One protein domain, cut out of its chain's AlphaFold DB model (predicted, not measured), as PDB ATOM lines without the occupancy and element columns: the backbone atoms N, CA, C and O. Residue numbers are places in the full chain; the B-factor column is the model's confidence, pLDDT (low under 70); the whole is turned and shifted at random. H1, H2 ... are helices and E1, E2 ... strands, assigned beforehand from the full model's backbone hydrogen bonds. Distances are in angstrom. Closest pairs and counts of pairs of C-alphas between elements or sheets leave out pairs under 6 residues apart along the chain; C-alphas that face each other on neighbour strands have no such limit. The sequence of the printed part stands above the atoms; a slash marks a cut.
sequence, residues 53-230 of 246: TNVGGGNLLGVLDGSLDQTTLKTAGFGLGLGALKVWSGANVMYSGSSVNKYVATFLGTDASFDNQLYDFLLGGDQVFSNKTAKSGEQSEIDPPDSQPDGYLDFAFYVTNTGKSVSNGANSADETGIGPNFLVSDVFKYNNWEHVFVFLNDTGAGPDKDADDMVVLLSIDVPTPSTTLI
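Overview. This is residues 53 to 230 of the 246 residues of an uncharacterized protein of Corallincola sp. C4 (UniProt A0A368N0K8). Picture an uneven sandwich: one layer is a large, strongly twisted sheet, and two smaller sheets, E7 E6 E10 E11 and E1 E4 E9, cover one face of it side by side, E9 running on into E10. A tail ending in H2 sticks out with residues 224 to 230, and H1 only grazes the large sheet. The 178 printed residues hold, in order, E1 E2 H1 E3 to E15 H2, with under half of the residues in named elements; the class is mostly strand. The large sheet is branched, and neighbours in the three sheets are antiparallel. The whole is compact, radius of gyration of the C-alphas 15.6 A, with an elongated outline of 55 by 36 by 32 A.

Along the chain. Find C-alpha 53 at (5.870, -32.356, -0.519), where E1, residues 53 to 56, begins. Read on to E2, 59 to 64; H1, 70 to 75; E3, 85 to 89; E4, 92 to 96; and E5, 102 to 109, 21.9 A long. Then come E6, 116 to 120; E7, 127 to 130; E8, 139 to 142; E9, 150 to 152; E10, 155 to 159; E11, 164 to 167; E12, 181 to 185; and E13, 188 to 190. E14, 193 to 201, starts at (13.010, -25.194, -2.422) and spans 25.9 A; E15, 214 to 221, spans 21.7 A. H2, 227 to 230, ends at (15.807, -16.884, -21.789).

Arrangement. Start at E14 in the large sheet: E12 and E13 lie on one side, E15 on the other side. Look at N 183 and O 199, 2.8 A, for E12; N 195 and O 188, 2.8 A, for E13; and N 198 and O 216, 2.8 A, for E15. E13 E14 E15 form a meander, each strand the antiparallel neighbour of the one before. E3 lies on one side of E12 and E14 on the other side, with N 88 and O 184 of E3 and E12 2.8 A apart, and edge strand E2 is the other neighbour of E3, with N 59 and O 89 3.0 A apart; E5 lies on one side of E15 and E14 on the other side, with N 106 and O 217 of E5 and E15 2.8 A apart, and edge strand E8 is the other neighbour of E5, with N 105 and O 140 2.8 A apart. The three sheets form a stack of sheets, face to face in turn: the parts of the large sheet and of E7 E6 E10 E11 that face each other are 9.8 A centre to centre, and the parts of the large sheet and of E1 E4 E9 that face each other are 8.8 A centre to centre. In H1 every O i to N i+4 pair is within hydrogen-bond range; H2 is too short for such a pair.

Size, cuts and confidence. The C-alphas of Gly 206 and Ile 230 are the two farthest apart, 55.4 A. The printed part has no cut. The links E11 to E12 and E14 to E15 are long. Mean pLDDT of the printed part is 76.6; look for values under 70 at, among others, residues 53 to 84 and 203 to 210.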
ATOM      1  N   THR A  53       5.567 -31.171  -1.324       50.88
ATOM      2  CA  THR A  53       5.870 -32.356  -0.519       50.88
ATOM      3  C   THR A  53       4.934 -32.367   0.685       50.88
ATOM      4  O   THR A  53       4.774 -31.350   1.359       50.88
ATOM      5  N   ASN A  54       4.306 -33.507   0.971       61.28
ATOM      6  CA  ASN A  54       3.533 -33.705   2.197       61.28
ATOM      7  C   ASN A  54       4.115 -34.879   2.986       61.28
ATOM      8  O   ASN A  54       4.549 -35.874   2.405       61.28
ATOM      9  N   VAL A  55       4.082 -34.768   4.311       57.12
ATOM     10  CA  VAL A  55       4.418 -35.859   5.231       57.12
ATOM     11  C   VAL A  55       3.110 -36.385   5.805       57.12
ATOM     12  O   VAL A  55       2.318 -35.612   6.348       57.12
ATOM     13  N   GLY A  56       2.852 -37.680   5.633       54.31
ATOM     14  CA  GLY A  56       1.614 -38.325   6.071       54.31
ATOM     15  C   GLY A  56       1.866 -39.656   6.776       54.31
ATOM     16  O   GLY A  56       2.828 -40.356   6.464       54.31
ATOM     17  N   GLY A  57       0.979 -40.010   7.711       53.09
ATOM     18  CA  GLY A  57       0.863 -41.378   8.235       53.09
ATOM     19  C   GLY A  57       1.815 -41.793   9.361       53.09
ATOM     20  O   GLY A  57       2.055 -42.984   9.500       53.09
ATOM     21  N   GLY A  58       2.336 -40.867  10.172       47.78
ATOM     22  CA  GLY A  58       3.264 -41.201  11.263       47.78
ATOM     23  C   GLY A  58       2.817 -40.751  12.652       47.78
ATOM     24  O   GLY A  58       1.982 -39.857  12.796       47.78
ATOM     25  N   ASN A  59       3.426 -41.344  13.678       53.62
ATOM     26  CA  ASN A  59       3.334 -40.856  15.052       53.62
ATOM     27  C   ASN A  59       4.435 -39.815  15.288       53.62
ATOM     28  O   ASN A  59       5.600 -40.040  14.944       53.62
ATOM     29  N   LEU A  60       4.084 -38.678  15.898       52.66
ATOM     30  CA  LEU A  60       5.078 -37.705  16.348       52.66
ATOM     31  C   LEU A  60       5.911 -38.347  17.463       52.66
ATOM     32  O   LEU A  60       5.424 -38.506  18.580       52.66
ATOM     33  N   LEU A  61       7.161 -38.701  17.166       50.22
ATOM     34  CA  LEU A  61       8.088 -39.233  18.168       50.22
ATOM     35  C   LEU A  61       8.640 -38.136  19.081       50.22
ATOM     36  O   LEU A  61       9.018 -38.405  20.218       50.22
ATOM     37  N   GLY A  62       8.645 -36.888  18.604       50.09
ATOM     38  CA  GLY A  62       9.063 -35.724  19.369       50.09
ATOM     39  C   GLY A  62       9.855 -34.726  18.533       50.09
ATOM     40  O   GLY A  62       9.832 -34.727  17.302       50.09
ATOM     41  N   VAL A  63      10.549 -33.839  19.240       47.25
ATOM     42  CA  VAL A  63      11.633 -33.032  18.683       47.25
ATOM     43  C   VAL A  63      12.905 -33.861  18.821       47.25
ATOM     44  O   VAL A  63      13.226 -34.275  19.935       47.25
ATOM     45  N   LEU A  64      13.638 -34.081  17.728       47.44
ATOM     46  CA  LEU A  64      15.025 -34.534  17.824       47.44
ATOM     47  C   LEU A  64      15.843 -33.380  18.413       47.44
ATOM     48  O   LEU A  64      16.288 -32.483  17.699       47.44
ATOM     49  N   ASP A  65      15.982 -33.378  19.735       36.44
ATOM     50  CA  ASP A  65      16.895 -32.508  20.468       36.44
ATOM     51  C   ASP A  65      17.977 -33.399  21.089       36.44
ATOM     52  O   ASP A  65      17.798 -33.950  22.173       36.44
ATOM     53  N   GLY A  66      19.083 -33.602  20.361       35.09
ATOM     54  CA  GLY A  66      20.358 -33.871  21.033       35.09
ATOM     55  C   GLY A  66      21.171 -35.131  20.714       35.09
ATOM     56  O   GLY A  66      22.150 -35.318  21.425       35.09
ATOM     57  N   SER A  67      20.873 -35.950  19.694       37.00
ATOM     58  CA  SER A  67      21.771 -37.086  19.337       37.00
ATOM     59  C   SER A  67      22.215 -37.156  17.882       37.00
ATOM     60  O   SER A  67      23.327 -37.599  17.631       37.00
ATOM     61  N   LEU A  68      21.428 -36.639  16.931       46.78
ATOM     62  CA  LEU A  68      21.985 -36.323  15.618       46.78
ATOM     63  C   LEU A  68      23.039 -35.261  15.851       46.78
ATOM     64  O   LEU A  68      22.691 -34.111  16.145       46.78
ATOM     65  N   ASP A  69      24.305 -35.673  15.804       47.91
ATOM     66  CA  ASP A  69      25.420 -34.786  16.039       47.91
ATOM     67  C   ASP A  69      25.181 -33.564  15.156       47.91
ATOM     68  O   ASP A  69      25.164 -33.645  13.923       47.91
ATOM     69  N   GLN A  70      24.903 -32.410  15.773       49.62
ATOM     70  CA  GLN A  70      24.699 -31.185  15.011       49.62
ATOM     71  C   GLN A  70      25.917 -30.927  14.125       49.62
ATOM     72  O   GLN A  70      25.816 -30.192  13.151       49.62
ATOM     73  N   THR A  71      27.062 -31.527  14.452       50.59
ATOM     74  CA  THR A  71      28.258 -31.571  13.627       50.59
ATOM     75  C   THR A  71      28.029 -32.294  12.299       50.59
ATOM     76  O   THR A  71      28.480 -31.762  11.297       50.59
ATOM     77  N   THR A  72      27.273 -33.390  12.211       53.66
ATOM     78  CA  THR A  72      26.910 -34.057  10.941       53.66
ATOM     79  C   THR A  72      26.031 -33.151  10.074       53.66
ATOM     80  O   THR A  72      26.357 -32.887   8.916       53.66
ATOM     81  N   LEU A  73      24.993 -32.538  10.657       56.69
ATOM     82  CA  LEU A  73      24.138 -31.567   9.951       56.69
ATOM     83  C   LEU A  73      24.890 -30.272   9.568       56.69
ATOM     84  O   LEU A  73      24.630 -29.683   8.518       56.69
ATOM     85  N   LYS A  74      25.857 -29.832  10.386       55.16
ATOM     86  CA  LYS A  74      26.743 -28.689  10.093       55.16
ATOM     87  C   LYS A  74      27.787 -29.025   9.025       55.16
ATOM     88  O   LYS A  74      28.079 -28.171   8.191       55.16
ATOM     89  N   THR A  75      28.334 -30.241   9.036       50.41
ATOM     90  CA  THR A  75      29.382 -30.712   8.111       50.41
ATOM     91  C   THR A  75      28.826 -30.943   6.716       50.41
ATOM     92  O   THR A  75      29.502 -30.626   5.741       50.41
ATOM     93  N   ALA A  76      27.560 -31.352   6.604       51.84
ATOM     94  CA  ALA A  76      26.849 -31.416   5.330       51.84
ATOM     95  C   ALA A  76      26.631 -30.039   4.661       51.84
ATOM     96  O   ALA A  76      25.965 -29.940   3.634       51.84
ATOM     97  N   GLY A  77      27.192 -28.960   5.220       47.59
ATOM     98  CA  GLY A  77      27.247 -27.648   4.582       47.59
ATOM     99  C   GLY A  77      25.929 -26.890   4.626       47.59
ATOM    100  O   GLY A  77      25.834 -25.811   4.042       47.59
ATOM    101  N   PHE A  78      24.924 -27.406   5.336       54.84
ATOM    102  CA  PHE A  78      23.640 -26.732   5.403       54.84
ATOM    103  C   PHE A  78      23.745 -25.416   6.164       54.84
ATOM    104  O   PHE A  78      23.054 -24.477   5.793       54.84
ATOM    105  N   GLY A  79      24.621 -25.271   7.169       49.88
ATOM    106  CA  GLY A  79      24.793 -23.997   7.901       49.88
ATOM    107  C   GLY A  79      23.484 -23.428   8.470       49.88
ATOM    108  O   GLY A  79      23.429 -22.291   8.942       49.88
ATOM    109  N   LEU A  80      22.419 -24.222   8.398       55.56
ATOM    110  CA  LEU A  80      21.091 -23.876   8.802       55.56
ATOM    111  C   LEU A  80      21.143 -23.985  10.312       55.56
ATOM    112  O   LEU A  80      21.374 -25.064  10.858       55.56
ATOM    113  N   GLY A  81      20.932 -22.867  10.997       55.84
ATOM    114  CA  GLY A  81      20.477 -22.893  12.381       55.84
ATOM    115  C   GLY A  81      19.071 -23.481  12.420       55.84
ATOM    116  O   GLY A  81      18.129 -22.773  12.767       55.84
ATOM    117  N   LEU A  82      18.916 -24.734  11.974       58.69
ATOM    118  CA  LEU A  82      17.699 -25.497  12.143       58.69
ATOM    119  C   LEU A  82      17.510 -25.555  13.648       58.69
ATOM    120  O   LEU A  82      18.316 -26.145  14.367       58.69
ATOM    121  N   GLY A  83      16.482 -24.861  14.130       64.31
ATOM    122  CA  GLY A  83      15.983 -25.136  15.464       64.31
ATOM    123  C   GLY A  83      15.559 -26.602  15.560       64.31
ATOM    124  O   GLY A  83      15.615 -27.343  14.581       64.31
ATOM    125  N   ALA A  84      15.102 -26.991  16.744       68.12
ATOM    126  CA  ALA A  84      14.353 -28.219  17.006       68.12
ATOM    127  C   ALA A  84      13.666 -28.811  15.751       68.12
ATOM    128  O   ALA A  84      12.625 -28.306  15.316       68.12
ATOM    129  N   LEU A  85      14.254 -29.865  15.167       75.62
ATOM    130  CA  LEU A  85      13.676 -30.554  14.016       75.62
ATOM    131  C   LEU A  85      12.604 -31.516  14.528       75.62
ATOM    132  O   LEU A  85      12.872 -32.380  15.366       75.62
ATOM    133  N   LYS A  86      11.377 -31.356  14.039       80.19
ATOM    134  CA  LYS A  86      10.293 -32.303  14.312       80.19
ATOM    135  C   LYS A  86      10.395 -33.460  13.336       80.19
ATOM    136  O   LYS A  86      10.510 -33.217  12.135       80.19
ATOM    137  N   VAL A  87      10.338 -34.684  13.856       81.75
ATOM    138  CA  VAL A  87      10.384 -35.917  13.062       81.75
ATOM    139  C   VAL A  87       9.292 -36.898  13.467       81.75
ATOM    140  O   VAL A  87       8.807 -36.900  14.601       81.75
ATOM    141  N   TRP A  88       8.853 -37.679  12.490       83.00
ATOM    142  CA  TRP A  88       7.679 -38.531  12.572       83.00
ATOM    143  C   TRP A  88       8.087 -39.962  12.217       83.00
ATOM    144  O   TRP A  88       8.681 -40.186  11.162       83.00
ATOM    145  N   SER A  89       7.762 -40.922  13.087       82.69
ATOM    146  CA  SER A  89       8.006 -42.352  12.842       82.69
ATOM    147  C   SER A  89       6.918 -42.962  11.991       82.69
ATOM    148  O   SER A  89       5.746 -42.631  12.182       82.69
ATOM    149  N   GLY A  90       7.286 -43.867  11.085       80.75
ATOM    150  CA  GLY A  90       6.335 -44.515  10.178       80.75
ATOM    151  C   GLY A  90       5.738 -43.579   9.133       80.75
ATOM    152  O   GLY A  90       4.897 -43.988   8.339       80.75
ATOM    153  N   ALA A  91       6.159 -42.313   9.120       87.00
ATOM    154  CA  ALA A  91       5.709 -41.360   8.132       87.00
ATOM    155  C   ALA A  91       6.269 -41.721   6.755       87.00
ATOM    156  O   ALA A  91       7.373 -42.252   6.629       87.00
ATOM    157  N   ASN A  92       5.502 -41.397   5.722       89.19
ATOM    158  CA  ASN A  92       5.880 -41.605   4.334       89.19
ATOM    159  C   ASN A  92       5.962 -40.254   3.617       89.19
ATOM    160  O   ASN A  92       5.238 -39.308   3.949       89.19
ATOM    161  N   VAL A  93       6.850 -40.163   2.628       89.31
ATOM    162  CA  VAL A  93       7.040 -38.958   1.818       89.31
ATOM    163  C   VAL A  93       6.123 -39.031   0.609       89.31
ATOM    164  O   VAL A  93       6.282 -39.897  -0.257       89.31
ATOM    165  N   MET A  94       5.162 -38.116   0.555       88.06
ATOM    166  CA  MET A  94       4.228 -38.002  -0.555       88.06
ATOM    167  C   MET A  94       4.592 -36.828  -1.449       88.06
ATOM    168  O   MET A  94       4.944 -35.745  -0.969       88.06
ATOM    169  N   TYR A  95       4.412 -37.022  -2.747       83.75
ATOM    170  CA  TYR A  95       4.441 -35.952  -3.725       83.75
ATOM    171  C   TYR A  95       3.035 -35.608  -4.200       83.75
ATOM    172  O   TYR A  95       2.137 -36.450  -4.245       83.75
ATOM    173  N   SER A  96       2.846 -34.342  -4.559       81.31
ATOM    174  CA  SER A  96       1.611 -33.863  -5.167       81.31
ATOM    175  C   SER A  96       1.898 -32.826  -6.250       81.31
ATOM    176  O   SER A  96       2.699 -31.908  -6.059       81.31
ATOM    177  N   GLY A  97       1.210 -32.961  -7.383       71.19
ATOM    178  CA  GLY A  97       1.280 -32.056  -8.526       71.19
ATOM    179  C   GLY A  97       1.822 -32.722  -9.791       71.19
ATOM    180  O   GLY A  97       2.812 -33.442  -9.774       71.19
ATOM    181  N   SER A  98       1.208 -32.398 -10.930       60.69
ATOM    182  CA  SER A  98       1.507 -32.953 -12.260       60.69
ATOM    183  C   SER A  98       2.804 -32.434 -12.904       60.69
ATOM    184  O   SER A  98       2.903 -32.383 -14.129       60.69
ATOM    185  N   SER A  99       3.742 -31.894 -12.123       62.78
ATOM    186  CA  SER A  99       4.872 -31.111 -12.654       62.78
ATOM    187  C   SER A  99       6.162 -31.236 -11.852       62.78
ATOM    188  O   SER A  99       7.094 -30.471 -12.101       62.78
ATOM    189  N   VAL A 100       6.232 -32.160 -10.889       62.50
ATOM    190  CA  VAL A 100       7.539 -32.512 -10.333       62.50
ATOM    191  C   VAL A 100       8.215 -33.417 -11.334       62.50
ATOM    192  O   VAL A 100       7.713 -34.500 -11.613       62.50
ATOM    193  N   ASN A 101       9.319 -32.940 -11.893       66.62
ATOM    194  CA  ASN A 101      10.078 -33.745 -12.831       66.62
ATOM    195  C   ASN A 101      11.021 -34.678 -12.080       66.62
ATOM    196  O   ASN A 101      11.118 -35.827 -12.482       66.62
ATOM    197  N   LYS A 102      11.693 -34.197 -11.018       80.94
ATOM    198  CA  LYS A 102      12.714 -34.960 -10.288       80.94
ATOM    199  C   LYS A 102      12.818 -34.555  -8.821       80.94
ATOM    200  O   LYS A 102      12.600 -33.394  -8.466       80.94
ATOM    201  N   TYR A 103      13.196 -35.513  -7.986       86.88
ATOM    202  CA  TYR A 103      13.675 -35.268  -6.631       86.88
ATOM    203  C   TYR A 103      15.184 -35.444  -6.605       86.88
ATOM    204  O   TYR A 103      15.718 -36.319  -7.275       86.88
ATOM    205  N   VAL A 104      15.880 -34.626  -5.826       90.81
ATOM    206  CA  VAL A 104      17.313 -34.790  -5.589       90.81
ATOM    207  C   VAL A 104      17.493 -35.283  -4.168       90.81
ATOM    208  O   VAL A 104      17.201 -34.562  -3.207       90.81
ATOM    209  N   ALA A 105      17.978 -36.514  -4.052       92.81
ATOM    210  CA  ALA A 105      18.446 -37.082  -2.807       92.81
ATOM    211  C   ALA A 105      19.898 -36.661  -2.587       92.81
ATOM    212  O   ALA A 105      20.734 -36.797  -3.475       92.81
ATOM    213  N   THR A 106      20.200 -36.134  -1.406       93.12
ATOM    214  CA  THR A 106      21.560 -35.794  -0.978       93.12
ATOM    215  C   THR A 106      21.919 -36.643   0.230       93.12
ATOM    216  O   THR A 106      21.232 -36.582   1.251       93.12
ATOM    217  N   PHE A 107      22.994 -37.418   0.138       93.06
ATOM    218  CA  PHE A 107      23.513 -38.188   1.262       93.06
ATOM    219  C   PHE A 107      24.204 -37.254   2.261       93.06
ATOM    220  O   PHE A 107      25.090 -36.487   1.885       93.06
ATOM    221  N   LEU A 108      23.809 -37.294   3.533       89.69
ATOM    222  CA  LEU A 108      24.326 -36.385   4.564       89.69
ATOM    223  C   LEU A 108      25.272 -37.060   5.555       89.69
ATOM    224  O   LEU A 108      26.060 -36.374   6.200       89.69
ATOM    225  N   GLY A 109      25.209 -38.383   5.675       87.81
ATOM    226  CA  GLY A 109      26.054 -39.129   6.596       87.81
ATOM    227  C   GLY A 109      25.385 -40.383   7.138       87.81
ATOM    228  O   GLY A 109      24.296 -40.772   6.711       87.81
ATOM    229  N   THR A 110      26.097 -41.017   8.061       84.06
ATOM    230  CA  THR A 110      25.776 -42.301   8.684       84.06
ATOM    231  C   THR A 110      26.516 -42.382  10.014       84.06
ATOM    232  O   THR A 110      27.678 -41.970  10.068       84.06
ATOM    233  N   ASP A 111      25.890 -42.976  11.023       79.25
ATOM    234  CA  ASP A 111      26.576 -43.575  12.178       79.25
ATOM    235  C   ASP A 111      26.229 -45.070  12.344       79.25
ATOM    236  O   ASP A 111      26.359 -45.659  13.407       79.25
ATOM    237  N   ALA A 112      25.832 -45.739  11.253       72.69
ATOM    238  CA  ALA A 112      25.504 -47.159  11.302       72.69
ATOM    239  C   ALA A 112      26.725 -48.082  11.371       72.69
ATOM    240  O   ALA A 112      27.659 -48.035  10.549       72.69
ATOM    241  N   SER A 113      26.610 -49.078  12.246       79.50
ATOM    242  CA  SER A 113      27.445 -50.279  12.192       79.50
ATOM    243  C   SER A 113      27.134 -51.144  10.956       79.50
ATOM    244  O   SER A 113      28.059 -51.714  10.364       79.50
ATOM    245  N   PHE A 114      25.877 -51.168  10.499       85.88
ATOM    246  CA  PHE A 114      25.429 -51.932   9.335       85.88
ATOM    247  C   PHE A 114      25.729 -51.257   7.986       85.88
ATOM    248  O   PHE A 114      26.079 -50.078   7.887       85.88
ATOM    249  N   ASP A 115      25.645 -52.058   6.927       91.00
ATOM    250  CA  ASP A 115      25.755 -51.678   5.523       91.00
ATOM    251  C   ASP A 115      24.350 -51.347   4.989       91.00
ATOM    252  O   ASP A 115      23.580 -52.237   4.596       91.00
ATOM    253  N   ASN A 116      24.041 -50.052   4.965       91.62
ATOM    254  CA  ASN A 116      22.746 -49.501   4.585       91.62
ATOM    255  C   ASN A 116      22.806 -48.899   3.182       91.62
ATOM    256  O   ASN A 116      23.740 -48.171   2.832       91.62
ATOM    257  N   GLN A 117      21.802 -49.205   2.370       94.62
ATOM    258  CA  GLN A 117      21.715 -48.772   0.981       94.62
ATOM    259  C   GLN A 117      20.374 -48.099   0.710       94.62
ATOM    260  O   GLN A 117      19.339 -48.593   1.149       94.62
ATOM    261  N   LEU A 118      20.395 -46.997  -0.036       94.12
ATOM    262  CA  LEU A 118      19.208 -46.353  -0.596       94.12
ATOM    263  C   LEU A 118      19.061 -46.790  -2.056       94.12
ATOM    264  O   LEU A 118      20.044 -46.756  -2.795       94.12
ATOM    265  N   TYR A 119      17.849 -47.142  -2.466       93.00
ATOM    266  CA  TYR A 119      17.484 -47.499  -3.836       93.00
ATOM    267  C   TYR A 119      16.405 -46.560  -4.385       93.00
ATOM    268  O   TYR A 119      15.524 -46.136  -3.634       93.00
ATOM    269  N   ASP A 120      16.492 -46.278  -5.684       85.69
ATOM    270  CA  ASP A 120      15.439 -45.682  -6.514       85.69
ATOM    271  C   ASP A 120      14.623 -46.843  -7.105       85.69
ATOM    272  O   ASP A 120      15.201 -47.879  -7.438       85.69
ATOM    273  N   PHE A 121      13.300 -46.720  -7.203       76.94
ATOM    274  CA  PHE A 121      12.376 -47.773  -7.659       76.94
ATOM    275  C   PHE A 121      12.370 -49.070  -6.825       76.94
ATOM    276  O   PHE A 121      12.740 -50.149  -7.308       76.94
ATOM    277  N   LEU A 122      11.885 -48.992  -5.578       71.06
ATOM    278  CA  LEU A 122      11.826 -50.096  -4.603       71.06
ATOM    279  C   LEU A 122      13.110 -50.970  -4.629       71.06
ATOM    280  O   LEU A 122      14.181 -50.538  -5.038       71.06
ATOM    281  N   LEU A 123      13.058 -52.228  -4.186       59.59
ATOM    282  CA  LEU A 123      14.207 -53.153  -4.260       59.59
ATOM    283  C   LEU A 123      14.461 -53.735  -5.670       59.59
ATOM    284  O   LEU A 123      14.945 -54.861  -5.804       59.59
ATOM    285  N   GLY A 124      14.087 -53.014  -6.726       66.62
ATOM    286  CA  GLY A 124      14.209 -53.463  -8.116       66.62
ATOM    287  C   GLY A 124      14.948 -52.495  -9.036       66.62
ATOM    288  O   GLY A 124      15.309 -52.906 -10.139       66.62
ATOM    289  N   GLY A 125      15.162 -51.250  -8.607       79.69
ATOM    290  CA  GLY A 125      15.912 -50.257  -9.361       79.69
ATOM    291  C   GLY A 125      17.369 -50.125  -8.932       79.69
ATOM    292  O   GLY A 125      17.975 -51.045  -8.370       79.69
ATOM    293  N   ASP A 126      17.946 -48.976  -9.264       88.19
ATOM    294  CA  ASP A 126      19.367 -48.719  -9.089       88.19
ATOM    295  C   ASP A 126      19.685 -48.308  -7.647       88.19
ATOM    296  O   ASP A 126      18.945 -47.575  -6.985       88.19
ATOM    297  N   GLN A 127      20.829 -48.785  -7.152       93.62
ATOM    298  CA  GLN A 127      21.355 -48.332  -5.871       93.62
ATOM    299  C   GLN A 127      21.755 -46.859  -5.998       93.62
ATOM    300  O   GLN A 127      22.685 -46.521  -6.729       93.62
ATOM    301  N   VAL A 128      21.091 -46.004  -5.228       93.31
ATOM    302  CA  VAL A 128      21.317 -44.559  -5.173       93.31
ATOM    303  C   VAL A 128      22.529 -44.258  -4.304       93.31
ATOM    304  O   VAL A 128      23.492 -43.644  -4.749       93.31
ATOM    305  N   PHE A 129      22.514 -44.748  -3.063       95.25
ATOM    306  CA  PHE A 129      23.596 -44.548  -2.102       95.25
ATOM    307  C   PHE A 129      23.897 -45.829  -1.338       95.25
ATOM    308  O   PHE A 129      23.025 -46.660  -1.108       95.25
ATOM    309  N   SER A 130      25.139 -45.948  -0.883       94.81
ATOM    310  CA  SER A 130      25.552 -46.912   0.134       94.81
ATOM    311  C   SER A 130      26.292 -46.151   1.219       94.81
ATOM    312  O   SER A 130      27.214 -45.395   0.908       94.81
ATOM    313  N   ASN A 131      25.929 -46.351   2.482       91.81
ATOM    314  CA  ASN A 131      26.561 -45.659   3.603       91.81
ATOM    315  C   ASN A 131      28.066 -45.977   3.747       91.81
ATOM    316  O   ASN A 131      28.796 -45.219   4.377       91.81
ATOM    317  N   LYS A 132      28.560 -47.058   3.123       92.94
ATOM    318  CA  LYS A 132      29.988 -47.412   3.109       92.94
ATOM    319  C   LYS A 132      30.795 -46.730   2.008       92.94
ATOM    320  O   LYS A 132      32.020 -46.680   2.107       92.94
ATOM    321  N   THR A 133      30.149 -46.243   0.948       94.75
ATOM    322  CA  THR A 133      30.852 -45.683  -0.223       94.75
ATOM    323  C   THR A 133      30.470 -44.246  -0.543       94.75
ATOM    324  O   THR A 133      31.302 -43.523  -1.093       94.75
ATOM    325  N   ALA A 134      29.243 -43.840  -0.218       93.81
ATOM    326  CA  ALA A 134      28.742 -42.502  -0.479       93.81
ATOM    327  C   ALA A 134      29.458 -41.476   0.403       93.81
ATOM    328  O   ALA A 134      29.774 -41.727   1.570       93.81
ATOM    329  N   LYS A 135      29.722 -40.297  -0.156       91.94
ATOM    330  CA  LYS A 135      30.328 -39.180   0.580       91.94
ATOM    331  C   LYS A 135      29.261 -38.175   0.979       91.94
ATOM    332  O   LYS A 135      28.347 -37.910   0.209       91.94
ATOM    333  N   SER A 136      29.399 -37.562   2.157       89.94
ATOM    334  CA  SER A 136      28.512 -36.461   2.554       89.94
ATOM    335  C   SER A 136      28.467 -35.384   1.461       89.94
ATOM    336  O   SER A 136      29.510 -34.915   1.004       89.94
ATOM    337  N   GLY A 137      27.259 -34.977   1.077       87.50
ATOM    338  CA  GLY A 137      26.982 -34.037  -0.007       87.50
ATOM    339  C   GLY A 137      26.854 -34.673  -1.396       87.50
ATOM    340  O   GLY A 137      26.587 -33.948  -2.349       87.50
ATOM    341  N   GLU A 138      27.043 -35.988  -1.537       90.81
ATOM    342  CA  GLU A 138      26.791 -36.700  -2.793       90.81
ATOM    343  C   GLU A 138      25.300 -36.668  -3.137       90.81
ATOM    344  O   GLU A 138      24.449 -36.789  -2.255       90.81
ATOM    345  N   GLN A 139      24.996 -36.462  -4.418       93.56
ATOM    346  CA  GLN A 139      23.640 -36.252  -4.908       93.56
ATOM    347  C   GLN A 139      23.286 -37.267  -5.982       93.56
ATOM    348  O   GLN A 139      24.120 -37.605  -6.821       93.56
ATOM    349  N   SER A 140      22.027 -37.683  -5.981       92.19
ATOM    350  CA  SER A 140      21.426 -38.475  -7.042       92.19
ATOM    351  C   SER A 140      19.993 -38.027  -7.259       92.19
ATOM    352  O   SER A 140      19.322 -37.550  -6.339       92.19
ATOM    353  N   GLU A 141      19.533 -38.178  -8.489       89.88
ATOM    354  CA  GLU A 141      18.138 -37.966  -8.837       89.88
ATOM    355  C   GLU A 141      17.327 -39.209  -8.436       89.88
ATOM    356  O   GLU A 141      17.850 -40.323  -8.474       89.88
ATOM    357  N   ILE A 142      16.089 -38.986  -8.001       86.44
ATOM    358  CA  ILE A 142      15.050 -39.995  -7.792       86.44
ATOM    359  C   ILE A 142      13.875 -39.554  -8.654       86.44
ATOM    360  O   ILE A 142      13.352 -38.436  -8.487       86.44
ATOM    361  N   ASP A 143      13.476 -40.412  -9.582       82.62
ATOM    362  CA  ASP A 143      12.355 -40.119 -10.461       82.62
ATOM    363  C   ASP A 143      11.033 -40.455  -9.744       82.62
ATOM    364  O   ASP A 143      10.896 -41.506  -9.113       82.62
ATOM    365  N   PRO A 144      10.020 -39.569  -9.783       76.12
ATOM    366  CA  PRO A 144       8.694 -39.953  -9.328       76.12
ATOM    367  C   PRO A 144       8.151 -41.064 -10.245       76.12
ATOM    368  O   PRO A 144       8.411 -41.030 -11.450       76.12
ATOM    369  N   PRO A 145       7.358 -42.018  -9.724       75.50
ATOM    370  CA  PRO A 145       6.797 -43.069 -10.554       75.50
ATOM    371  C   PRO A 145       5.983 -42.465 -11.702       75.50
ATOM    372  O   PRO A 145       5.093 -41.628 -11.496       75.50
ATOM    373  N   ASP A 146       6.322 -42.887 -12.923       69.50
ATOM    374  CA  ASP A 146       5.728 -42.374 -14.151       69.50
ATOM    375  C   ASP A 146       4.197 -42.378 -14.052       69.50
ATOM    376  O   ASP A 146       3.580 -43.356 -13.625       69.50
ATOM    377  N   SER A 147       3.575 -41.296 -14.530       63.19
ATOM    378  CA  SER A 147       2.133 -41.162 -14.805       63.19
ATOM    379  C   SER A 147       1.158 -40.899 -13.646       63.19
ATOM    380  O   SER A 147      -0.043 -40.800 -13.919       63.19
ATOM    381  N   GLN A 148       1.608 -40.689 -12.404       71.12
ATOM    382  CA  GLN A 148       0.692 -40.330 -11.304       71.12
ATOM    383  C   GLN A 148       0.831 -38.861 -10.863       71.12
ATOM    384  O   GLN A 148       1.948 -38.385 -10.673       71.12
ATOM    385  N   PRO A 149      -0.280 -38.105 -10.726       73.94
ATOM    386  CA  PRO A 149      -0.249 -36.705 -10.290       73.94
ATOM    387  C   PRO A 149       0.027 -36.546  -8.786       73.94
ATOM    388  O   PRO A 149       0.322 -35.441  -8.329       73.94
ATOM    389  N   ASP A 150      -0.106 -37.623  -8.027       81.94
ATOM    390  CA  ASP A 150       0.097 -37.729  -6.594       81.94
ATOM    391  C   ASP A 150       0.480 -39.169  -6.234       81.94
ATOM    392  O   ASP A 150       0.097 -40.115  -6.918       81.94
ATOM    393  N   GLY A 151       1.268 -39.338  -5.174       85.25
ATOM    394  CA  GLY A 151       1.728 -40.660  -4.759       85.25
ATOM    395  C   GLY A 151       2.823 -40.616  -3.702       85.25
ATOM    396  O   GLY A 151       3.176 -39.551  -3.189       85.25
ATOM    397  N   TYR A 152       3.360 -41.787  -3.373       86.88
ATOM    398  CA  TYR A 152       4.575 -41.917  -2.568       86.88
ATOM    399  C   TYR A 152       5.797 -41.868  -3.479       86.88
ATOM    400  O   TYR A 152       5.779 -42.461  -4.555       86.88
ATOM    401  N   LEU A 153       6.857 -41.183  -3.047       86.75
ATOM    402  CA  LEU A 153       8.147 -41.282  -3.733       86.75
ATOM    403  C   LEU A 153       8.633 -42.725  -3.737       86.75
ATOM    404  O   LEU A 153       8.506 -43.409  -2.721       86.75
ATOM    405  N   ASP A 154       9.201 -43.166  -4.851       89.75
ATOM    406  CA  ASP A 154       9.610 -44.550  -5.010       89.75
ATOM    407  C   ASP A 154      11.057 -44.750  -4.542       89.75
ATOM    408  O   ASP A 154      12.003 -44.723  -5.321       89.75
ATOM    409  N   PHE A 155      11.235 -44.902  -3.228       92.06
ATOM    410  CA  PHE A 155      12.532 -45.234  -2.646       92.06
ATOM    411  C   PHE A 155      12.415 -46.325  -1.586       92.06
ATOM    412  O   PHE A 155      11.379 -46.493  -0.929       92.06
ATOM    413  N   ALA A 156      13.517 -47.040  -1.377       94.81
ATOM    414  CA  ALA A 156      13.641 -48.026  -0.315       94.81
ATOM    415  C   ALA A 156      15.025 -47.992   0.333       94.81
ATOM    416  O   ALA A 156      16.032 -47.738  -0.326       94.81
ATOM    417  N   PHE A 157      15.064 -48.305   1.626       93.88
ATOM    418  CA  PHE A 157      16.293 -48.624   2.332       93.88
ATOM    419  C   PHE A 157      16.458 -50.135   2.435       93.88
ATOM    420  O   PHE A 157      15.514 -50.854   2.770       93.88
ATOM    421  N   TYR A 158      17.672 -50.612   2.179       93.62
ATOM    422  CA  TYR A 158      18.063 -52.007   2.306       93.62
ATOM    423  C   TYR A 158      19.226 -52.142   3.285       93.62
ATOM    424  O   TYR A 158      20.291 -51.555   3.088       93.62
ATOM    425  N   VAL A 159      19.021 -52.942   4.329       91.88
ATOM    426  CA  VAL A 159      20.026 -53.260   5.348       91.88
ATOM    427  C   VAL A 159      20.672 -54.583   4.948       91.88
ATOM    428  O   VAL A 159      20.183 -55.668   5.284       91.88
ATOM    429  N   THR A 160      21.752 -54.513   4.171       90.81
ATOM    430  CA  THR A 160      22.276 -55.680   3.441       90.81
ATOM    431  C   THR A 160      22.715 -56.818   4.367       90.81
ATOM    432  O   THR A 160      22.482 -57.984   4.046       90.81
ATOM    433  N   ASN A 161      23.271 -56.515   5.547       87.94
ATOM    434  CA  ASN A 161      23.716 -57.543   6.497       87.94
ATOM    435  C   ASN A 161      22.550 -58.333   7.111       87.94
ATOM    436  O   ASN A 161      22.760 -59.458   7.565       87.94
ATOM    437  N   THR A 162      21.336 -57.770   7.145       87.31
ATOM    438  CA  THR A 162      20.145 -58.440   7.698       87.31
ATOM    439  C   THR A 162      19.221 -59.003   6.620       87.31
ATOM    440  O   THR A 162      18.354 -59.822   6.931       87.31
ATOM    441  N   GLY A 163      19.388 -58.578   5.363       89.56
ATOM    442  CA  GLY A 163      18.500 -58.935   4.257       89.56
ATOM    443  C   GLY A 163      17.110 -58.302   4.360       89.56
ATOM    444  O   GLY A 163      16.181 -58.757   3.695       89.56
ATOM    445  N   LYS A 164      16.940 -57.281   5.209       90.62
ATOM    446  CA  LYS A 164      15.662 -56.597   5.431       90.62
ATOM    447  C   LYS A 164      15.641 -55.244   4.737       90.62
ATOM    448  O   LYS A 164      16.681 -54.637   4.497       90.62
ATOM    449  N   SER A 165      14.440 -54.773   4.432       91.94
ATOM    450  CA  SER A 165      14.223 -53.478   3.798       91.94
ATOM    451  C   SER A 165      12.986 -52.790   4.339       91.94
ATOM    452  O   SER A 165      12.112 -53.430   4.929       91.94
ATOM    453  N   VAL A 166      12.929 -51.489   4.093       91.50
ATOM    454  CA  VAL A 166      11.746 -50.661   4.284       91.50
ATOM    455  C   VAL A 166      11.588 -49.760   3.070       91.50
ATOM    456  O   VAL A 166      12.539 -49.110   2.638       91.50
ATOM    457  N   SER A 167      10.389 -49.739   2.498       93.38
ATOM    458  CA  SER A 167      10.059 -48.884   1.363       93.38
ATOM    459  C   SER A 167       9.146 -47.744   1.782       93.38
ATOM    460  O   SER A 167       8.286 -47.898   2.653       93.38
ATOM    461  N   ASN A 168       9.285 -46.607   1.113       90.62
ATOM    462  CA  ASN A 168       8.328 -45.524   1.239       90.62
ATOM    463  C   ASN A 168       6.940 -45.971   0.745       90.62
ATOM    464  O   ASN A 168       6.811 -46.695  -0.239       90.62
ATOM    465  N   GLY A 169       5.898 -45.605   1.485       87.94
ATOM    466  CA  GLY A 169       4.536 -46.135   1.355       87.94
ATOM    467  C   GLY A 169       4.257 -47.406   2.175       87.94
ATOM    468  O   GLY A 169       3.093 -47.763   2.343       87.94
ATOM    469  N   ALA A 170       5.288 -48.065   2.718       89.69
ATOM    470  CA  ALA A 170       5.169 -49.236   3.597       89.69
ATOM    471  C   ALA A 170       5.950 -49.077   4.916       89.69
ATOM    472  O   ALA A 170       6.193 -50.059   5.619       89.69
ATOM    473  N   ASN A 171       6.353 -47.849   5.253       88.31
ATOM    474  CA  ASN A 171       7.016 -47.544   6.514       88.31
ATOM    475  C   ASN A 171       6.035 -47.715   7.683       88.31
ATOM    476  O   ASN A 171       4.912 -47.213   7.625       88.31
ATOM    477  N   SER A 172       6.451 -48.417   8.739       80.50
ATOM    478  CA  SER A 172       5.632 -48.642   9.935       80.50
ATOM    479  C   SER A 172       6.109 -47.764  11.087       80.50
ATOM    480  O   SER A 172       7.310 -47.609  11.297       80.50
ATOM    481  N   ALA A 173       5.166 -47.221  11.861       69.69
ATOM    482  CA  ALA A 173       5.472 -46.475  13.082       69.69
ATOM    483  C   ALA A 173       5.867 -47.393  14.253       69.69
ATOM    484  O   ALA A 173       6.372 -46.911  15.268       69.69
ATOM    485  N   ASP A 174       5.630 -48.702  14.128       65.94
ATOM    486  CA  ASP A 174       5.930 -49.671  15.176       65.94
ATOM    487  C   ASP A 174       7.434 -49.978  15.219       65.94
ATOM    488  O   ASP A 174       7.923 -50.903  14.568       65.94
ATOM    489  N   GLU A 175       8.160 -49.253  16.073       59.03
ATOM    490  CA  GLU A 175       9.559 -49.537  16.453       59.03
ATOM    491  C   GLU A 175       9.751 -50.915  17.118       59.03
ATOM    492  O   GLU A 175      10.867 -51.324  17.417       59.03
ATOM    493  N   THR A 176       8.666 -51.635  17.415       59.88
ATOM    494  CA  THR A 176       8.719 -53.000  17.958       59.88
ATOM    495  C   THR A 176       8.897 -54.065  16.875       59.88
ATOM    496  O   THR A 176       9.028 -55.248  17.196       59.88
ATOM    497  N   GLY A 177       8.832 -53.678  15.598       60.03
ATOM    498  CA  GLY A 177       9.079 -54.570  14.474       60.03
ATOM    499  C   GLY A 177      10.525 -55.067  14.455       60.03
ATOM    500  O   GLY A 177      11.448 -54.359  14.821       60.03
ATOM    501  N   ILE A 178      10.743 -56.297  13.989       68.62
ATOM    502  CA  ILE A 178      12.091 -56.872  13.817       68.62
ATOM    503  C   ILE A 178      12.766 -56.300  12.546       68.62
ATOM    504  O   ILE A 178      13.646 -56.943  11.984       68.62
ATOM    505  N   GLY A 179      12.309 -55.185  11.985       82.44
ATOM    506  CA  GLY A 179      12.716 -54.712  10.662       82.44
ATOM    507  C   GLY A 179      13.046 -53.227  10.663       82.44
ATOM    508  O   GLY A 179      12.590 -52.525  11.560       82.44
ATOM    509  N   PRO A 180      13.810 -52.763   9.660       88.00
ATOM    510  CA  PRO A 180      14.172 -51.360   9.551       88.00
ATOM    511  C   PRO A 180      12.922 -50.489   9.406       88.00
ATOM    512  O   PRO A 180      11.913 -50.913   8.836       88.00
ATOM    513  N   ASN A 181      13.011 -49.256   9.885       88.50
ATOM    514  CA  ASN A 181      12.037 -48.203   9.643       88.50
ATOM    515  C   ASN A 181      12.766 -46.882   9.364       88.50
ATOM    516  O   ASN A 181      13.993 -46.817   9.368       88.50
ATOM    517  N   PHE A 182      12.031 -45.822   9.054       89.00
ATOM    518  CA  PHE A 182      12.644 -44.503   8.927       89.00
ATOM    519  C   PHE A 182      11.791 -43.405   9.554       89.00
ATOM    520  O   PHE A 182      10.565 -43.517   9.658       89.00
ATOM    521  N   LEU A 183      12.451 -42.324   9.959       88.56
ATOM    522  CA  LEU A 183      11.824 -41.091  10.412       88.56
ATOM    523  C   LEU A 183      11.832 -40.062   9.287       88.56
ATOM    524  O   LEU A 183      12.779 -39.979   8.506       88.56
ATOM    525  N   VAL A 184      10.796 -39.234   9.246       89.94
ATOM    526  CA  VAL A 184      10.672 -38.142   8.273       89.94
ATOM    527  C   VAL A 184      10.512 -36.825   9.019       89.94
ATOM    528  O   VAL A 184       9.723 -36.750   9.961       89.94
ATOM    529  N   SER A 185      11.250 -35.786   8.629       89.31
ATOM    530  CA  SER A 185      11.080 -34.453   9.218       89.31
ATOM    531  C   SER A 185       9.852 -33.721   8.696       89.31
ATOM    532  O   SER A 185       9.349 -34.031   7.623       89.31
ATOM    533  N   ASP A 186       9.436 -32.657   9.381       85.81
ATOM    534  CA  ASP A 186       8.560 -31.662   8.756       85.81
ATOM    535  C   ASP A 186       9.216 -31.099   7.479       85.81
ATOM    536  O   ASP A 186      10.445 -30.975   7.384       85.81
ATOM    537  N   VAL A 187       8.386 -30.728   6.500       87.06
ATOM    538  CA  VAL A 187       8.852 -30.048   5.287       87.06
ATOM    539  C   VAL A 187       9.300 -28.636   5.645       87.06
ATOM    540  O   VAL A 187       8.545 -27.861   6.237       87.06
ATOM    541  N   PHE A 188      10.510 -28.266   5.237       85.25
ATOM    542  CA  PHE A 188      11.043 -26.920   5.423       85.25
ATOM    543  C   PHE A 188      11.496 -26.319   4.095       85.25
ATOM    544  O   PHE A 188      11.703 -27.017   3.104       85.25
ATOM    545  N   LYS A 189      11.629 -24.989   4.065       83.88
ATOM    546  CA  LYS A 189      12.061 -24.263   2.868       83.88
ATOM    547  C   LYS A 189      13.478 -23.738   3.014       83.88
ATOM    548  O   LYS A 189      13.779 -23.035   3.974       83.88
ATOM    549  N   TYR A 190      14.314 -24.006   2.017       80.62
ATOM    550  CA  TYR A 190      15.657 -23.446   1.901       80.62
ATOM    551  C   TYR A 190      15.938 -23.069   0.446       80.62
ATOM    552  O   TYR A 190      15.699 -23.856  -0.466       80.62
ATOM    553  N   ASN A 191      16.404 -21.837   0.217       80.94
ATOM    554  CA  ASN A 191      16.630 -21.271  -1.119       80.94
ATOM    555  C   ASN A 191      15.409 -21.338  -2.064       80.94
ATOM    556  O   ASN A 191      15.574 -21.455  -3.272       80.94
ATOM    557  N   ASN A 192      14.189 -21.205  -1.521       79.00
ATOM    558  CA  ASN A 192      12.888 -21.352  -2.209       79.00
ATOM    559  C   ASN A 192      12.485 -22.784  -2.594       79.00
ATOM    560  O   ASN A 192      11.427 -22.970  -3.193       79.00
ATOM    561  N   TRP A 193      13.273 -23.776  -2.199       81.88
ATOM    562  CA  TRP A 193      13.010 -25.194  -2.422       81.88
ATOM    563  C   TRP A 193      12.401 -25.827  -1.179       81.88
ATOM    564  O   TRP A 193      12.721 -25.402  -0.068       81.88
ATOM    565  N   GLU A 194      11.531 -26.818  -1.361       86.69
ATOM    566  CA  GLU A 194      11.033 -27.659  -0.271       86.69
ATOM    567  C   GLU A 194      11.991 -28.825  -0.043       86.69
ATOM    568  O   GLU A 194      12.462 -29.453  -0.994       86.69
ATOM    569  N   HIS A 195      12.268 -29.083   1.229       88.62
ATOM    570  CA  HIS A 195      13.213 -30.082   1.696       88.62
ATOM    571  C   HIS A 195      12.581 -30.929   2.787       88.62
ATOM    572  O   HIS A 195      11.787 -30.431   3.591       88.62
ATOM    573  N   VAL A 196      12.986 -32.190   2.848       91.38
ATOM    574  CA  VAL A 196      12.630 -33.104   3.927       91.38
ATOM    575  C   VAL A 196      13.821 -33.991   4.260       91.38
ATOM    576  O   VAL A 196      14.492 -34.506   3.366       91.38
ATOM    577  N   PHE A 197      14.106 -34.148   5.549       91.94
ATOM    578  CA  PHE A 197      15.090 -35.118   6.008       91.94
ATOM    579  C   PHE A 197      14.424 -36.476   6.187       91.94
ATOM    580  O   PHE A 197      13.328 -36.572   6.745       91.94
ATOM    581  N   VAL A 198      15.119 -37.514   5.741       92.69
ATOM    582  CA  VAL A 198      14.767 -38.911   5.948       92.69
ATOM    583  C   VAL A 198      15.907 -39.568   6.708       92.69
ATOM    584  O   VAL A 198      17.067 -39.495   6.296       92.69
ATOM    585  N   PHE A 199      15.562 -40.183   7.828       91.19
ATOM    586  CA  PHE A 199      16.495 -40.794   8.759       91.19
ATOM    587  C   PHE A 199      16.205 -42.284   8.834       91.19
ATOM    588  O   PHE A 199      15.141 -42.673   9.312       91.19
ATOM    589  N   LEU A 200      17.114 -43.113   8.341       91.19
ATOM    590  CA  LEU A 200      17.016 -44.551   8.521       91.19
ATOM    591  C   LEU A 200      17.264 -44.893   9.987       91.19
ATOM    592  O   LEU A 200      18.156 -44.332  10.619       91.19
ATOM    593  N   ASN A 201      16.475 -45.833  10.478       87.12
ATOM    594  CA  ASN A 201      16.732 -46.560  11.699       87.12
ATOM    595  C   ASN A 201      16.688 -48.050  11.342       87.12
ATOM    596  O   ASN A 201      15.652 -48.599  10.951       87.12
ATOM    597  N   ASP A 202      17.837 -48.701  11.411       79.25
ATOM    598  CA  ASP A 202      18.004 -50.075  10.966       79.25
ATOM    599  C   ASP A 202      17.712 -51.119  12.050       79.25
ATOM    600  O   ASP A 202      17.888 -52.314  11.784       79.25
ATOM    601  N   THR A 203      17.204 -50.688  13.218       69.75
ATOM    602  CA  THR A 203      16.907 -51.504  14.410       69.75
ATOM    603  C   THR A 203      16.319 -52.880  14.115       69.75
ATOM    604  O   THR A 203      15.122 -53.156  14.148       69.75
ATOM    605  N   GLY A 204      17.235 -53.813  13.898       54.94
ATOM    606  CA  GLY A 204      16.995 -55.242  13.800       54.94
ATOM    607  C   GLY A 204      17.970 -56.046  14.658       54.94
ATOM    608  O   GLY A 204      17.912 -57.277  14.617       54.94
ATOM    609  N   ALA A 205      18.863 -55.382  15.409       44.94
ATOM    610  CA  ALA A 205      19.992 -56.028  16.081       44.94
ATOM    611  C   ALA A 205      20.448 -55.404  17.419       44.94
ATOM    612  O   ALA A 205      21.464 -55.840  17.962       44.94
ATOM    613  N   GLY A 206      19.728 -54.438  17.996       52.94
ATOM    614  CA  GLY A 206      20.129 -53.854  19.277       52.94
ATOM    615  C   GLY A 206      19.170 -52.788  19.814       52.94
ATOM    616  O   GLY A 206      18.174 -52.496  19.160       52.94
ATOM    617  N   PRO A 207      19.438 -52.240  21.015       53.16
ATOM    618  CA  PRO A 207      18.670 -51.152  21.624       53.16
ATOM    619  C   PRO A 207      18.941 -49.762  21.032       53.16
ATOM    620  O   PRO A 207      18.459 -48.797  21.630       53.16
ATOM    621  N   ASP A 208      19.720 -49.655  19.947       58.72
ATOM    622  CA  ASP A 208      19.887 -48.387  19.223       58.72
ATOM    623  C   ASP A 208      18.526 -47.835  18.852       58.72
ATOM    624  O   ASP A 208      17.581 -48.577  18.625       58.72
ATOM    625  N   LYS A 209      18.382 -46.524  18.907       63.72
ATOM    626  CA  LYS A 209      17.124 -45.806  18.625       63.72
ATOM    627  C   LYS A 209      17.391 -44.413  18.072       63.72
ATOM    628  O   LYS A 209      16.463 -43.684  17.719       63.72
ATOM    629  N   ASP A 210      18.650 -44.024  18.064       69.31
ATOM    630  CA  ASP A 210      19.226 -42.977  17.260       69.31
ATOM    631  C   ASP A 210      19.035 -43.358  15.793       69.31
ATOM    632  O   ASP A 210      19.760 -44.134  15.201       69.31
ATOM    633  N   ALA A 211      17.967 -42.840  15.194       74.62
ATOM    634  CA  ALA A 211      17.762 -42.897  13.755       74.62
ATOM    635  C   ALA A 211      18.812 -42.025  13.034       74.62
ATOM    636  O   ALA A 211      18.499 -40.964  12.496       74.62
ATOM    637  N   ASP A 212      20.082 -42.396  13.097       74.44
ATOM    638  CA  ASP A 212      21.204 -41.742  12.427       74.44
ATOM    639  C   ASP A 212      22.040 -42.722  11.588       74.44
ATOM    640  O   ASP A 212      23.039 -42.339  10.968       74.44
ATOM    641  N   ASP A 213      21.539 -43.948  11.431       83.38
ATOM    642  CA  ASP A 213      22.133 -45.013  10.628       83.38
ATOM    643  C   ASP A 213      22.351 -44.623   9.161       83.38
ATOM    644  O   ASP A 213      23.285 -45.077   8.495       83.38
ATOM    645  N   MET A 214      21.468 -43.785   8.621       89.94
ATOM    646  CA  MET A 214      21.620 -43.174   7.307       89.94
ATOM    647  C   MET A 214      20.754 -41.925   7.217       89.94
ATOM    648  O   MET A 214      19.545 -41.987   7.435       89.94
ATOM    649  N   VAL A 215      21.347 -40.795   6.841       92.00
ATOM    650  CA  VAL A 215      20.626 -39.521   6.742       92.00
ATOM    651  C   VAL A 215      20.625 -39.035   5.302       92.00
ATOM    652  O   VAL A 215      21.678 -38.836   4.689       92.00
ATOM    653  N   VAL A 216      19.429 -38.814   4.764       93.38
ATOM    654  CA  VAL A 216      19.212 -38.354   3.392       93.38
ATOM    655  C   VAL A 216      18.362 -37.092   3.416       93.38
ATOM    656  O   VAL A 216      17.341 -37.023   4.096       93.38
ATOM    657  N   LEU A 217      18.769 -36.082   2.655       93.31
ATOM    658  CA  LEU A 217      17.936 -34.924   2.360       93.31
ATOM    659  C   LEU A 217      17.274 -35.118   1.005       93.31
ATOM    660  O   LEU A 217      17.967 -35.240  -0.001       93.31
ATOM    661  N   LEU A 218      15.950 -35.089   0.971       92.31
ATOM    662  CA  LEU A 218      15.200 -35.028  -0.273       92.31
ATOM    663  C   LEU A 218      14.821 -33.577  -0.548       92.31
ATOM    664  O   LEU A 218      14.281 -32.889   0.319       92.31
ATOM    665  N   SER A 219      15.083 -33.128  -1.770       90.50
ATOM    666  CA  SER A 219      14.699 -31.804  -2.255       90.50
ATOM    667  C   SER A 219      13.943 -31.926  -3.574       90.50
ATOM    668  O   SER A 219      14.256 -32.791  -4.392       90.50
ATOM    669  N   ILE A 220      12.925 -31.089  -3.777       83.81
ATOM    670  CA  ILE A 220      12.259 -30.998  -5.084       83.81
ATOM    671  C   ILE A 220      13.198 -30.252  -6.029       83.81
ATOM    672  O   ILE A 220      13.516 -29.096  -5.751       83.81
ATOM    673  N   ASP A 221      13.569 -30.857  -7.158       72.44
ATOM    674  CA  ASP A 221      14.137 -30.103  -8.272       72.44
ATOM    675  C   ASP A 221      12.997 -29.612  -9.172       72.44
ATOM    676  O   ASP A 221      12.259 -30.368  -9.810       72.44
ATOM    677  N   VAL A 222      12.815 -28.300  -9.192       62.00
ATOM    678  CA  VAL A 222      11.945 -27.615 -10.148       62.00
ATOM    679  C   VAL A 222      12.886 -27.239 -11.273       62.00
ATOM    680  O   VAL A 222      13.837 -26.497 -11.032       62.00
ATOM    681  N   PRO A 223      12.623 -27.681 -12.509       57.28
ATOM    682  CA  PRO A 223      13.459 -27.331 -13.638       57.28
ATOM    683  C   PRO A 223      13.705 -25.827 -13.636       57.28
ATOM    684  O   PRO A 223      12.771 -25.030 -13.790       57.28
ATOM    685  N   THR A 224      14.958 -25.422 -13.429       58.38
ATOM    686  CA  THR A 224      15.292 -24.015 -13.607       58.38
ATOM    687  C   THR A 224      14.937 -23.667 -15.050       58.38
ATOM    688  O   THR A 224      15.294 -24.414 -15.971       58.38
ATOM    689  N   PRO A 225      14.169 -22.588 -15.294       59.06
ATOM    690  CA  PRO A 225      13.823 -22.219 -16.654       59.06
ATOM    691  C   PRO A 225      15.131 -22.051 -17.413       59.06
ATOM    692  O   PRO A 225      15.991 -21.286 -16.976       59.06
ATOM    693  N   SER A 226      15.291 -22.819 -18.497       71.62
ATOM    694  CA  SER A 226      16.546 -22.906 -19.242       71.62
ATOM    695  C   SER A 226      17.083 -21.498 -19.474       71.62
ATOM    696  O   SER A 226      16.512 -20.717 -20.240       71.62
ATOM    697  N   THR A 227      18.166 -21.152 -18.776       77.19
ATOM    698  CA  THR A 227      18.792 -19.833 -18.903       77.19
ATOM    699  C   THR A 227      19.161 -19.594 -20.361       77.19
ATOM    700  O   THR A 227      18.958 -18.499 -20.874       77.19
ATOM    701  N   THR A 228      19.564 -20.651 -21.071       79.06
ATOM    702  CA  THR A 228      19.779 -20.678 -22.520       79.06
ATOM    703  C   THR A 228      18.554 -20.227 -23.313       79.06
ATOM    704  O   THR A 228      18.703 -19.422 -24.230       79.06
ATOM    705  N   LEU A 229      17.345 -20.686 -22.968       82.31
ATOM    706  CA  LEU A 229      16.113 -20.252 -23.634       82.31
ATOM    707  C   LEU A 229      15.837 -18.766 -23.381       82.31
ATOM    708  O   LEU A 229      15.525 -18.036 -24.320       82.31
ATOM    709  N   ILE A 230      15.991 -18.301 -22.138       86.25
ATOM    710  CA  ILE A 230      15.807 -16.884 -21.789       86.25
ATOM    711  C   ILE A 230      16.815 -16.021 -22.556       86.25
ATOM    712  O   ILE A 230      16.425 -15.049 -23.201       86.25
TER     713      ILE A 230